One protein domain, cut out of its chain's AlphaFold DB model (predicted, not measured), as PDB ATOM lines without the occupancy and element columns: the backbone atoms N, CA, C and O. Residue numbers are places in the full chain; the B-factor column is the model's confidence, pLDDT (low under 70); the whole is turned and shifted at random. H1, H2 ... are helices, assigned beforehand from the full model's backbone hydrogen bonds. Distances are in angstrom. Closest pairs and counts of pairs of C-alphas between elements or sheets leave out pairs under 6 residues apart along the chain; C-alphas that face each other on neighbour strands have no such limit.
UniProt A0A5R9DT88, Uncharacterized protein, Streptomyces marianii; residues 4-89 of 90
ATOM      1  N   GLU A   4     101.985  76.017  96.259       62.12
ATOM      2  CA  GLU A   4     103.370  76.336  96.637       62.12
ATOM      3  C   GLU A   4     103.530  76.594  98.146       62.12
ATOM      4  O   GLU A   4     104.462  76.084  98.767       62.12
ATOM      5  N   SER A   5     102.570  77.282  98.780       78.31
ATOM      6  CA  SER A   5     102.601  77.548 100.228       78.31
ATOM      7  C   SER A   5     102.312  76.295 101.063       78.31
ATOM      8  O   SER A   5     102.824  76.145 102.176       78.31
ATOM      9  N   ARG A   6     101.534  75.349 100.521       83.38
ATOM     10  CA  ARG A   6     101.248  74.064 101.175       83.38
ATOM     11  C   ARG A   6     102.448  73.117 101.101       83.38
ATOM     12  O   ARG A   6     102.762  72.481 102.102       83.38
ATOM     13  N   ILE A   7     103.143  73.072  99.962       87.75
ATOM     14  CA  ILE A   7     104.362  72.267  99.777       87.75
ATOM     15  C   ILE A   7     105.504  72.795 100.656       87.75
ATOM     16  O   ILE A   7     106.157  72.004 101.333       87.75
ATOM     17  N   ALA A   8     105.707  74.114 100.724       88.81
ATOM     18  CA  ALA A   8     106.727  74.706 101.596       88.81
ATOM     19  C   ALA A   8     106.496  74.362 103.081       88.81
ATOM     20  O   ALA A   8     107.423  73.961 103.783       88.81
ATOM     21  N   LYS A   9     105.241  74.422 103.551       88.25
ATOM     22  CA  LYS A   9     104.878  74.011 104.920       88.25
ATOM     23  C   LYS A   9     105.100  72.521 105.181       88.25
ATOM     24  O   LYS A   9     105.467  72.159 106.294       88.25
ATOM     25  N   LEU A  10     104.854  71.662 104.190       91.56
ATOM     26  CA  LEU A  10     105.129  70.227 104.306       91.56
ATOM     27  C   LEU A  10     106.629  69.958 104.466       91.56
ATOM     28  O   LEU A  10     106.995  69.195 105.353       91.56
ATOM     29  N   ARG A  11     107.488  70.630 103.685       92.44
ATOM     30  CA  ARG A  11     108.951  70.510 103.817       92.44
ATOM     31  C   ARG A  11     109.444  70.955 105.192       92.44
ATOM     32  O   ARG A  11     110.126  70.187 105.852       92.44
ATOM     33  N   ALA A  12     108.996  72.114 105.676       91.12
ATOM     34  CA  ALA A  12     109.373  72.602 107.004       91.12
ATOM     35  C   ALA A  12     108.968  71.633 108.135       91.12
ATOM     36  O   ALA A  12     109.705  71.448 109.100       91.12
ATOM     37  N   LYS A  13     107.802  70.980 108.020       93.75
ATOM     38  CA  LYS A  13     107.387  69.943 108.978       93.75
ATOM     39  C   LYS A  13     108.223  68.669 108.867       93.75
ATOM     40  O   LYS A  13     108.501  68.064 109.897       93.75
ATOM     41  N   ALA A  14     108.601  68.265 107.655       92.44
ATOM     42  CA  ALA A  14     109.480  67.118 107.447       92.44
ATOM     43  C   ALA A  14     110.860  67.369 108.074       92.44
ATOM     44  O   ALA A  14     111.297  66.571 108.893       92.44
ATOM     45  N   GLU A  15     111.469  68.526 107.808       94.00
ATOM     46  CA  GLU A  15     112.752  68.930 108.400       94.00
ATOM     47  C   GLU A  15     112.689  68.973 109.935       94.00
ATOM     48  O   GLU A  15     113.571  68.453 110.617       94.00
ATOM     49  N   ALA A  16     111.617  69.538 110.501       94.00
ATOM     50  CA  ALA A  16     111.417  69.549 111.949       94.00
ATOM     51  C   ALA A  16     111.264  68.130 112.525       94.00
ATOM     52  O   ALA A  16     111.814  67.833 113.586       94.00
ATOM     53  N   SER A  17     110.546  67.249 111.824       93.50
ATOM     54  CA  SER A  17     110.381  65.849 112.223       93.50
ATOM     55  C   SER A  17     111.701  65.084 112.170       93.50
ATOM     56  O   SER A  17     111.983  64.304 113.075       93.50
ATOM     57  N   GLU A  18     112.521  65.300 111.143       94.31
ATOM     58  CA  GLU A  18     113.844  64.682 111.019       94.31
ATOM     59  C   GLU A  18     114.793  65.170 112.117       94.31
ATOM     60  O   GLU A  18     115.484  64.369 112.749       94.31
ATOM     61  N   ALA A  19     114.785  66.475 112.402       94.50
ATOM     62  CA  ALA A  19     115.566  67.047 113.491       94.50
ATOM     63  C   ALA A  19     115.148  66.473 114.853       94.50
ATOM     64  O   ALA A  19     116.011  66.174 115.680       94.50
ATOM     65  N   GLN A  20     113.845  66.289 115.087       93.75
ATOM     66  CA  GLN A  20     113.349  65.668 116.315       93.75
ATOM     67  C   GLN A  20     113.739  64.189 116.396       93.75
ATOM     68  O   GLN A  20     114.300  63.768 117.401       93.75
ATOM     69  N   ALA A  21     113.555  63.427 115.315       94.12
ATOM     70  CA  ALA A  21     113.938  62.018 115.263       94.12
ATOM     71  C   ALA A  21     115.437  61.812 115.535       94.12
ATOM     72  O   ALA A  21     115.826  60.844 116.190       94.12
ATOM     73  N   LYS A  22     116.291  62.736 115.074       94.12
ATOM     74  CA  LYS A  22     117.723  62.714 115.385       94.12
ATOM     75  C   LYS A  22     117.984  62.906 116.882       94.12
ATOM     76  O   LYS A  22     118.743  62.128 117.453       94.12
ATOM     77  N   LYS A  23     117.330  63.885 117.514       95.00
ATOM     78  CA  LYS A  23     117.448  64.130 118.963       95.00
ATOM     79  C   LYS A  23     116.962  62.940 119.783       95.00
ATOM     80  O   LYS A  23     117.644  62.525 120.712       95.00
ATOM     81  N   ASP A  24     115.822  62.367 119.415       94.56
ATOM     82  CA  ASP A  24     115.252  61.217 120.118       94.56
ATOM     83  C   ASP A  24     116.167  59.993 119.996       94.56
ATOM     84  O   ASP A  24     116.369  59.255 120.961       94.56
ATOM     85  N   LYS A  25     116.786  59.804 118.824       93.62
ATOM     86  CA  LYS A  25     117.780  58.751 118.618       93.62
ATOM     87  C   LYS A  25     119.017  58.960 119.487       93.62
ATOM     88  O   LYS A  25     119.483  58.003 120.094       93.62
ATOM     89  N   GLU A  26     119.550  60.176 119.552       94.62
ATOM     90  CA  GLU A  26     120.689  60.501 120.422       94.62
ATOM     91  C   GLU A  26     120.348  60.254 121.899       94.62
ATOM     92  O   GLU A  26     121.105  59.578 122.592       94.62
ATOM     93  N   ALA A  27     119.166  60.680 122.353       96.00
ATOM     94  CA  ALA A  27     118.693  60.431 123.713       96.00
ATOM     95  C   ALA A  27     118.559  58.929 124.029       96.00
ATOM     96  O   ALA A  27     118.913  58.488 125.121       96.00
ATOM     97  N   LEU A  28     118.093  58.125 123.068       96.00
ATOM     98  CA  LEU A  28     118.007  56.673 123.219       96.00
ATOM     99  C   LEU A  28     119.392  56.018 123.323       96.00
ATOM    100  O   LEU A  28     119.582  55.120 124.143       96.00
ATOM    101  N   LEU A  29     120.367  56.463 122.523       96.75
ATOM    102  CA  LEU A  29     121.745  55.971 122.613       96.75
ATOM    103  C   LEU A  29     122.387  56.336 123.955       96.75
ATOM    104  O   LEU A  29     123.095  55.519 124.541       96.75
ATOM    105  N   ASP A  30     122.101  57.530 124.459       96.44
ATOM    106  CA  ASP A  30     122.582  57.997 125.753       96.44
ATOM    107  C   ASP A  30     122.003  57.170 126.903       96.44
ATOM    108  O   ASP A  30     122.764  56.658 127.725       96.44
ATOM    109  N   ALA A  31     120.689  56.937 126.895       97.50
ATOM    110  CA  ALA A  31     120.027  56.065 127.860       97.50
ATOM    111  C   ALA A  31     120.565  54.623 127.801       97.50
ATOM    112  O   ALA A  31     120.741  53.979 128.835       97.50
ATOM    113  N   ALA A  32     120.881  54.117 126.604       97.44
ATOM    114  CA  ALA A  32     121.492  52.802 126.441       97.44
ATOM    115  C   ALA A  32     122.893  52.736 127.069       97.44
ATOM    116  O   ALA A  32     123.234  51.735 127.696       97.44
ATOM    117  N   VAL A  33     123.708  53.789 126.942       97.62
ATOM    118  CA  VAL A  33     125.013  53.849 127.622       97.62
ATOM    119  C   VAL A  33     124.825  53.875 129.136       97.62
ATOM    120  O   VAL A  33     125.450  53.072 129.827       97.62
ATOM    121  N   GLU A  34     123.942  54.735 129.646       97.44
ATOM    122  CA  GLU A  34     123.659  54.843 131.082       97.44
ATOM    123  C   GLU A  34     123.170  53.523 131.681       97.44
ATOM    124  O   GLU A  34     123.596  53.142 132.768       97.44
ATOM    125  N   GLU A  35     122.302  52.796 130.979       97.38
ATOM    126  CA  GLU A  35     121.827  51.488 131.425       97.38
ATOM    127  C   GLU A  35     122.925  50.421 131.345       97.38
ATOM    128  O   GLU A  35     123.084  49.603 132.255       97.38
ATOM    129  N   ALA A  36     123.729  50.435 130.281       96.12
ATOM    130  CA  ALA A  36     124.798  49.464 130.100       96.12
ATOM    131  C   ALA A  36     125.869  49.558 131.194       96.12
ATOM    132  O   ALA A  36     126.387  48.522 131.615       96.12
ATOM    133  N   VAL A  37     126.172  50.762 131.691       96.38
ATOM    134  CA  VAL A  37     127.216  50.954 132.711       96.38
ATOM    135  C   VAL A  37     126.788  50.601 134.139       96.38
ATOM    136  O   VAL A  37     127.639  50.534 135.026       96.38
ATOM    137  N   LYS A  38     125.498  50.322 134.377       95.88
ATOM    138  CA  LYS A  38     124.974  49.933 135.702       95.88
ATOM    139  C   LYS A  38     125.374  48.526 136.139       95.88
ATOM    140  O   LYS A  38     125.296  48.217 137.324       95.88
ATOM    141  N   SER A  39     125.758  47.658 135.207       94.56
ATOM    142  CA  SER A  39     126.066  46.263 135.512       94.56
ATOM    143  C   SER A  39     127.184  45.725 134.633       94.56
ATOM    144  O   SER A  39     127.192  45.885 133.414       94.56
ATOM    145  N   THR A  40     128.113  45.010 135.263       93.75
ATOM    146  CA  THR A  40     129.212  44.318 134.584       93.75
ATOM    147  C   THR A  40     128.866  42.866 134.252       93.75
ATOM    148  O   THR A  40     129.673  42.172 133.634       93.75
ATOM    149  N   ALA A  41     127.650  42.403 134.572       92.00
ATOM    150  CA  ALA A  41     127.210  41.028 134.352       92.00
ATOM    151  C   ALA A  41     127.338  40.571 132.886       92.00
ATOM    152  O   ALA A  41     127.117  41.326 131.933       92.00
ATOM    153  N   TRP A  42     127.666  39.289 132.704       87.56
ATOM    154  CA  TRP A  42     127.692  38.658 131.385       87.56
ATOM    155  C   TRP A  42     126.319  38.762 130.707       87.56
ATOM    156  O   TRP A  42     125.297  38.454 131.310       87.56
ATOM    157  N   GLY A  43     126.299  39.203 129.447       91.25
ATOM    158  CA  GLY A  43     125.076  39.333 128.646       91.25
ATOM    159  C   GLY A  43     124.293  40.641 128.827       91.25
ATOM    160  O   GLY A  43     123.545  40.992 127.917       91.25
ATOM    161  N   HIS A  44     124.517  41.410 129.905       95.00
ATOM    162  CA  HIS A  44     123.809  42.683 130.156       95.00
ATOM    163  C   HIS A  44     123.966  43.666 128.992       95.00
ATOM    164  O   HIS A  44     122.994  44.090 128.375       95.00
ATOM    165  N   LEU A  45     125.216  43.923 128.607       94.38
ATOM    166  CA  LEU A  45     125.585  44.834 127.519       94.38
ATOM    167  C   LEU A  45     124.936  44.441 126.175       94.38
ATOM    168  O   LEU A  45     124.550  45.294 125.380       94.38
ATOM    169  N   SER A  46     124.796  43.138 125.921       95.31
ATOM    170  CA  SER A  46     124.136  42.628 124.717       95.31
ATOM    171  C   SER A  46     122.619  42.792 124.769       95.31
ATOM    172  O   SER A  46     122.026  43.103 123.738       95.31
ATOM    173  N   SER A  47     122.004  42.631 125.946       97.12
ATOM    174  CA  SER A  47     120.574  42.898 126.148       97.12
ATOM    175  C   SER A  47     120.257  44.369 125.913       97.12
ATOM    176  O   SER A  47     119.409  44.681 125.085       97.12
ATOM    177  N   VAL A  48     121.013  45.273 126.543       97.31
ATOM    178  CA  VAL A  48     120.815  46.722 126.392       97.31
ATOM    179  C   VAL A  48     120.982  47.159 124.934       97.31
ATOM    180  O   VAL A  48     120.182  47.937 124.423       97.31
ATOM    181  N   ALA A  49     121.974  46.616 124.217       96.62
ATOM    182  CA  ALA A  49     122.139  46.893 122.790       96.62
ATOM    183  C   ALA A  49     120.929  46.438 121.956       96.62
ATOM    184  O   ALA A  49     120.497  47.162 121.060       96.62
ATOM    185  N   LYS A  50     120.373  45.258 122.263       97.12
ATOM    186  CA  LYS A  50     119.187  44.723 121.586       97.12
ATOM    187  C   LYS A  50     117.964  45.607 121.828       97.12
ATOM    188  O   LYS A  50     117.264  45.915 120.867       97.12
ATOM    189  N   ASP A  51     117.744  46.036 123.067       95.75
ATOM    190  CA  ASP A  51     116.613  46.896 123.436       95.75
ATOM    191  C   ASP A  51     116.730  48.285 122.795       95.75
ATOM    192  O   ASP A  51     115.742  48.850 122.329       95.75
ATOM    193  N   ALA A  52     117.956  48.795 122.665       94.62
ATOM    194  CA  ALA A  52     118.252  50.026 121.938       94.62
ATOM    195  C   ALA A  52     118.252  49.862 120.401       94.62
ATOM    196  O   ALA A  52     118.476  50.833 119.677       94.62
ATOM    197  N   GLY A  53     118.027  48.653 119.873       95.69
ATOM    198  CA  GLY A  53     117.999  48.390 118.432       95.69
ATOM    199  C   GLY A  53     119.345  48.599 117.728       95.69
ATOM    200  O   GLY A  53     119.378  48.920 116.539       95.69
ATOM    201  N   ILE A  54     120.459  48.439 118.446       96.25
ATOM    202  CA  ILE A  54     121.818  48.632 117.931       96.25
ATOM    203  C   ILE A  54     122.682  47.383 118.093       96.25
ATOM    204  O   ILE A  54     122.414  46.474 118.876       96.25
ATOM    205  N   VAL A  55     123.787  47.346 117.354       96.69
ATOM    206  CA  VAL A  55     124.785  46.284 117.490       96.69
ATOM    207  C   VAL A  55     125.584  46.494 118.778       96.69
ATOM    208  O   VAL A  55     126.033  47.604 119.063       96.69
ATOM    209  N   SER A  56     125.849  45.423 119.532       95.50
ATOM    210  CA  SER A  56     126.588  45.515 120.803       95.50
ATOM    211  C   SER A  56     127.984  46.124 120.658       95.50
ATOM    212  O   SER A  56     128.452  46.796 121.572       95.50
ATOM    213  N   GLN A  57     128.648  45.928 119.515       96.00
ATOM    214  CA  GLN A  57     129.947  46.547 119.247       96.00
ATOM    215  C   GLN A  57     129.851  48.076 119.187       96.00
ATOM    216  O   GLN A  57     130.733  48.756 119.697       96.00
ATOM    217  N   TYR A  58     128.762  48.611 118.628       96.94
ATOM    218  CA  TYR A  58     128.538  50.052 118.594       96.94
ATOM    219  C   TYR A  58     128.280  50.603 119.999       96.94
ATOM    220  O   TYR A  58     128.895  51.594 120.384       96.94
ATOM    221  N   LEU A  59     127.469  49.910 120.808       96.88
ATOM    222  CA  LEU A  59     127.249  50.293 122.205       96.88
ATOM    223  C   LEU A  59     128.556  50.308 123.015       96.88
ATOM    224  O   LEU A  59     128.784  51.232 123.786       96.88
ATOM    225  N   ARG A  60     129.456  49.341 122.797       96.19
ATOM    226  CA  ARG A  60     130.792  49.335 123.422       96.19
ATOM    227  C   ARG A  60     131.611  50.571 123.057       96.19
ATOM    228  O   ARG A  60     132.213  51.164 123.940       96.19
ATOM    229  N   THR A  61     131.607  50.979 121.787       97.44
ATOM    230  CA  THR A  61     132.275  52.217 121.359       97.44
ATOM    231  C   THR A  61     131.666  53.446 122.033       97.44
ATOM    232  O   THR A  61     132.403  54.307 122.498       97.44
ATOM    233  N   LEU A  62     130.335  53.520 122.134       96.88
ATOM    234  CA  LEU A  62     129.657  54.628 122.818       96.88
ATOM    235  C   LEU A  62     130.002  54.686 124.312       96.88
ATOM    236  O   LEU A  62     130.266  55.769 124.831       96.88
ATOM    237  N   ILE A  63     130.046  53.531 124.982       97.44
ATOM    238  CA  ILE A  63     130.471  53.431 126.381       97.44
ATOM    239  C   ILE A  63     131.906  53.919 126.528       97.44
ATOM    240  O   ILE A  63     132.145  54.763 127.371       97.44
ATOM    241  N   GLU A  64     132.845  53.447 125.708       96.31
ATOM    242  CA  GLU A  64     134.256  53.829 125.835       96.31
ATOM    243  C   GLU A  64     134.479  55.327 125.567       96.31
ATOM    244  O   GLU A  64     135.288  55.966 126.232       96.31
ATOM    245  N   ASN A  65     133.701  55.917 124.655       96.69
ATOM    246  CA  ASN A  65     133.745  57.354 124.390       96.69
ATOM    247  C   ASN A  65     133.246  58.196 125.580       96.69
ATOM    248  O   ASN A  65     133.756  59.294 125.795       96.69
ATOM    249  N   LYS A  66     132.246  57.719 126.335       95.50
ATOM    250  CA  LYS A  66     131.680  58.439 127.497       95.50
ATOM    251  C   LYS A  66     132.326  58.066 128.832       95.50
ATOM    252  O   LYS A  66     132.385  58.883 129.745       95.50
ATOM    253  N   HIS A  67     132.805  56.835 128.941       95.19
ATOM    254  CA  HIS A  67     133.380  56.217 130.128       95.19
ATOM    255  C   HIS A  67     134.653  55.441 129.745       95.19
ATOM    256  O   HIS A  67     134.635  54.205 129.707       95.19
ATOM    257  N   PRO A  68     135.766  56.144 129.464       96.50
ATOM    258  CA  PRO A  68     137.021  55.496 129.100       96.50
ATOM    259  C   PRO A  68     137.481  54.501 130.172       96.50
ATOM    260  O   PRO A  68     137.437  54.789 131.370       96.50
ATOM    261  N   GLY A  69     137.919  53.320 129.748       94.62
ATOM    262  CA  GLY A  69     138.390  52.234 130.605       94.62
ATOM    263  C   GLY A  69     137.287  51.404 131.267       94.62
ATOM    264  O   GLY A  69     137.597  50.408 131.930       94.62
ATOM    265  N   TRP A  70     136.005  51.743 131.089       95.75
ATOM    266  CA  TRP A  70     134.911  51.013 131.738       95.75
ATOM    267  C   TRP A  70     134.848  49.551 131.285       95.75
ATOM    268  O   TRP A  70     134.650  48.660 132.108       95.75
ATOM    269  N   LEU A  71     135.072  49.272 129.995       94.19
ATOM    270  CA  LEU A  71     135.013  47.904 129.467       94.19
ATOM    271  C   LEU A  71     136.109  47.000 130.044       94.19
ATOM    272  O   LEU A  71     135.840  45.827 130.317       94.19
ATOM    273  N   ALA A  72     137.313  47.544 130.240       95.19
ATOM    274  CA  ALA A  72     138.429  46.835 130.859       95.19
ATOM    275  C   ALA A  72     138.119  46.522 132.327       95.19
ATOM    276  O   ALA A  72     138.133  45.357 132.722       95.19
ATOM    277  N   LYS A  73     137.693  47.535 133.094       93.12
ATOM    278  CA  LYS A  73     137.269  47.362 134.490       93.12
ATOM    279  C   LYS A  73     136.139  46.334 134.624       93.12
ATOM    280  O   LYS A  73     136.193  45.445 135.468       93.12
ATOM    281  N   ALA A  74     135.136  46.399 133.751       93.06
ATOM    282  CA  ALA A  74     134.031  45.447 133.747       93.06
ATOM    283  C   ALA A  74     134.487  44.011 133.440       93.06
ATOM    284  O   ALA A  74     133.883  43.057 133.923       93.06
ATOM    285  N   ALA A  75     135.526  43.829 132.618       92.38
ATOM    286  CA  ALA A  75     136.109  42.513 132.377       92.38
ATOM    287  C   ALA A  75     136.844  41.984 133.618       92.38
ATOM    288  O   ALA A  75     136.614  40.837 133.998       92.38
ATOM    289  N   GLU A  76     137.643  42.820 134.280       93.25
ATOM    290  CA  GLU A  76     138.340  42.461 135.521       93.25
ATOM    291  C   GLU A  76     137.361  42.045 136.628       93.25
ATOM    292  O   GLU A  76     137.528  40.991 137.242       93.25
ATOM    293  N   GLU A  77     136.286  42.812 136.832       91.56
ATOM    294  CA  GLU A  77     135.246  42.489 137.815       91.56
ATOM    295  C   GLU A  77     134.546  41.158 137.513       91.56
ATOM    296  O   GLU A  77     134.273  40.370 138.425       91.56
ATOM    297  N   ARG A  78     134.276  40.869 136.234       90.25
ATOM    298  CA  ARG A  78     133.680  39.592 135.819       90.25
ATOM    299  C   ARG A  78     134.592  38.411 136.120       90.25
ATOM    300  O   ARG A  78     134.105  37.391 136.611       90.25
ATOM    301  N   GLU A  79     135.884  38.533 135.832       89.88
ATOM    302  CA  GLU A  79     136.847  37.466 136.115       89.88
ATOM    303  C   GLU A  79     137.044  37.278 137.624       89.88
ATOM    304  O   GLU A  79     137.028  36.144 138.101       89.88
ATOM    305  N   ALA A  80     137.100  38.363 138.403       88.81
ATOM    306  CA  ALA A  80     137.137  38.291 139.863       88.81
ATOM    307  C   ALA A  80     135.888  37.596 140.440       88.81
ATOM    308  O   ALA A  80     135.997  36.705 141.286       88.81
ATOM    309  N   ALA A  81     134.693  37.933 139.944       86.69
ATOM    310  CA  ALA A  81     133.444  37.294 140.358       86.69
ATOM    311  C   ALA A  81     133.386  35.804 139.974       86.69
ATOM    312  O   ALA A  81     132.861  34.977 140.727       86.69
ATOM    313  N   LYS A  82     133.938  35.440 138.812       84.38
ATOM    314  CA  LYS A  82     134.059  34.047 138.368       84.38
ATOM    315  C   LYS A  82     135.024  33.264 139.259       84.38
ATOM    316  O   LYS A  82     134.682  32.161 139.682       84.38
ATOM    317  N   ALA A  83     136.178  33.845 139.592       83.31
ATOM    318  CA  ALA A  83     137.154  33.248 140.498       83.31
ATOM    319  C   ALA A  83     136.553  33.001 141.890       83.31
ATOM    320  O   ALA A  83     136.663  31.892 142.406       83.31
ATOM    321  N   ALA A  84     135.819  33.975 142.443       80.19
ATOM    322  CA  ALA A  84     135.135  33.844 143.731       80.19
ATOM    323  C   ALA A  84     134.040  32.757 143.743       80.19
ATOM    324  O   ALA A  84     133.800  32.119 144.769       80.19
ATOM    325  N   LYS A  85     133.364  32.515 142.609       73.44
ATOM    326  CA  LYS A  85     132.430  31.384 142.469       73.44
ATOM    327  C   LYS A  85     133.150  30.037 142.398       73.44
ATOM    328  O   LYS A  85     132.632  29.067 142.940       73.44
ATOM    329  N   GLY A  86     134.316  29.983 141.754       62.75
ATOM    330  CA  GLY A  86     135.136  28.773 141.660       62.75
ATOM    331  C   GLY A  86     135.688  28.316 143.011       62.75
ATOM    332  O   GLY A  86     135.654  27.127 143.304       62.75
ATOM    333  N   THR A  87     136.110  29.245 143.874       58.06
ATOM    334  CA  THR A  87     136.598  28.932 145.231       58.06
ATOM    335  C   THR A  87     135.506  28.541 146.220       58.06
ATOM    336  O   THR A  87     135.814  27.925 147.229       58.06
ATOM    337  N   ARG A  88     134.231  28.858 145.957       54.62
ATOM    338  CA  ARG A  88     133.109  28.436 146.817       54.62
ATOM    339  C   ARG A  88     132.625  27.006 146.525       54.62
ATOM    340  O   ARG A  88     131.777  26.500 147.252       54.62
ATOM    341  N   ALA A  89     133.113  26.390 145.449       50.81
ATOM    342  CA  ALA A  89     132.735  25.046 145.009       50.81
ATOM    343  C   ALA A  89     133.813  23.974 145.286       50.81
ATOM    344  O   ALA A  89     133.635  22.833 144.859       50.81
TER     345      ALA A  89
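AT A GLANCE: This is residues 4 to 89 of the 90 residues of an uncharacterized protein of Streptomyces marianii (UniProt A0A5R9DT88). One very long helix, H1, sticks out as a free arm with residues 4 to 24; its other end packs in a small knot with the short helices H2 and H3, and H4 leads away from there, its residues 82 to 87 free. The small body between these free ends is made of the last part of H1, H2, H3 and the first part of H4. The printed part has 86 residues with four named helices, H1, H2, H3 and H4 along the chain, and no named strand; the class is all helix. The whole is extended, with a radius of gyration of the C-alphas of 19.7 A and spans of 76 by 22 by 17 A.

IN THESE COORDINATES: H1, residues 4 to 36, is the longest helix, 48.0 A from C-alpha 4 at (103.370, 76.336, 96.637) to C-alpha 36 at (124.798, 49.464, 130.100). H2 is residues 44 to 51, 10.7 A long, and H3 is residues 56 to 66, 15.4 A. H4, residues 70 to 87, spans 25.9 A and ends with C-alpha 87 at (136.598, 28.932, 145.231).

HOW THE PARTS SIT: H3 is the hub, touching the three other helices. H1 touches it with residues 29 to 36 alone, about perpendicular at 84 degrees; the closest C-alphas, of Val 33 and Ile 63, are 5.6 A apart. H1 and H2 form a helical hairpin at a shallow tilt of 18 degrees, opposite ways; H1 touches H2 with residues 32 to 36 alone, the closest C-alphas, of Ala 36 and Leu 45, being 5.4 A apart. H2 touches H3, only just about perpendicular at 72 degrees, with the closest C-alphas, of Ala 49 and Ser 56, 5.1 A apart. H4 touches H3 with residues 70 to 71 alone, at a steep tilt of 66 degrees, opposite ways; the closest C-alphas, of Glu 64 and Trp 70, are 6.6 A apart. H4 is apart from H1 and from H2. In H1, H2, H3 and H4 every O i to N i+4 pair is within hydrogen-bond range.

THE WHOLE: The C-alphas of Glu 4 and Ala 89, the two farthest apart, are 76.4 A apart. Without the free stretches, residues 4 to 24 and 82 to 89, the body spans 35 by 20 by 17 A. The printed part has no cut; the links H2 to H3 and H3 to H4 are tight, and H1 to H2 is short. The mean pLDDT of the printed part is 91.3, and residue 4 and residues 86 to 89 are under 70.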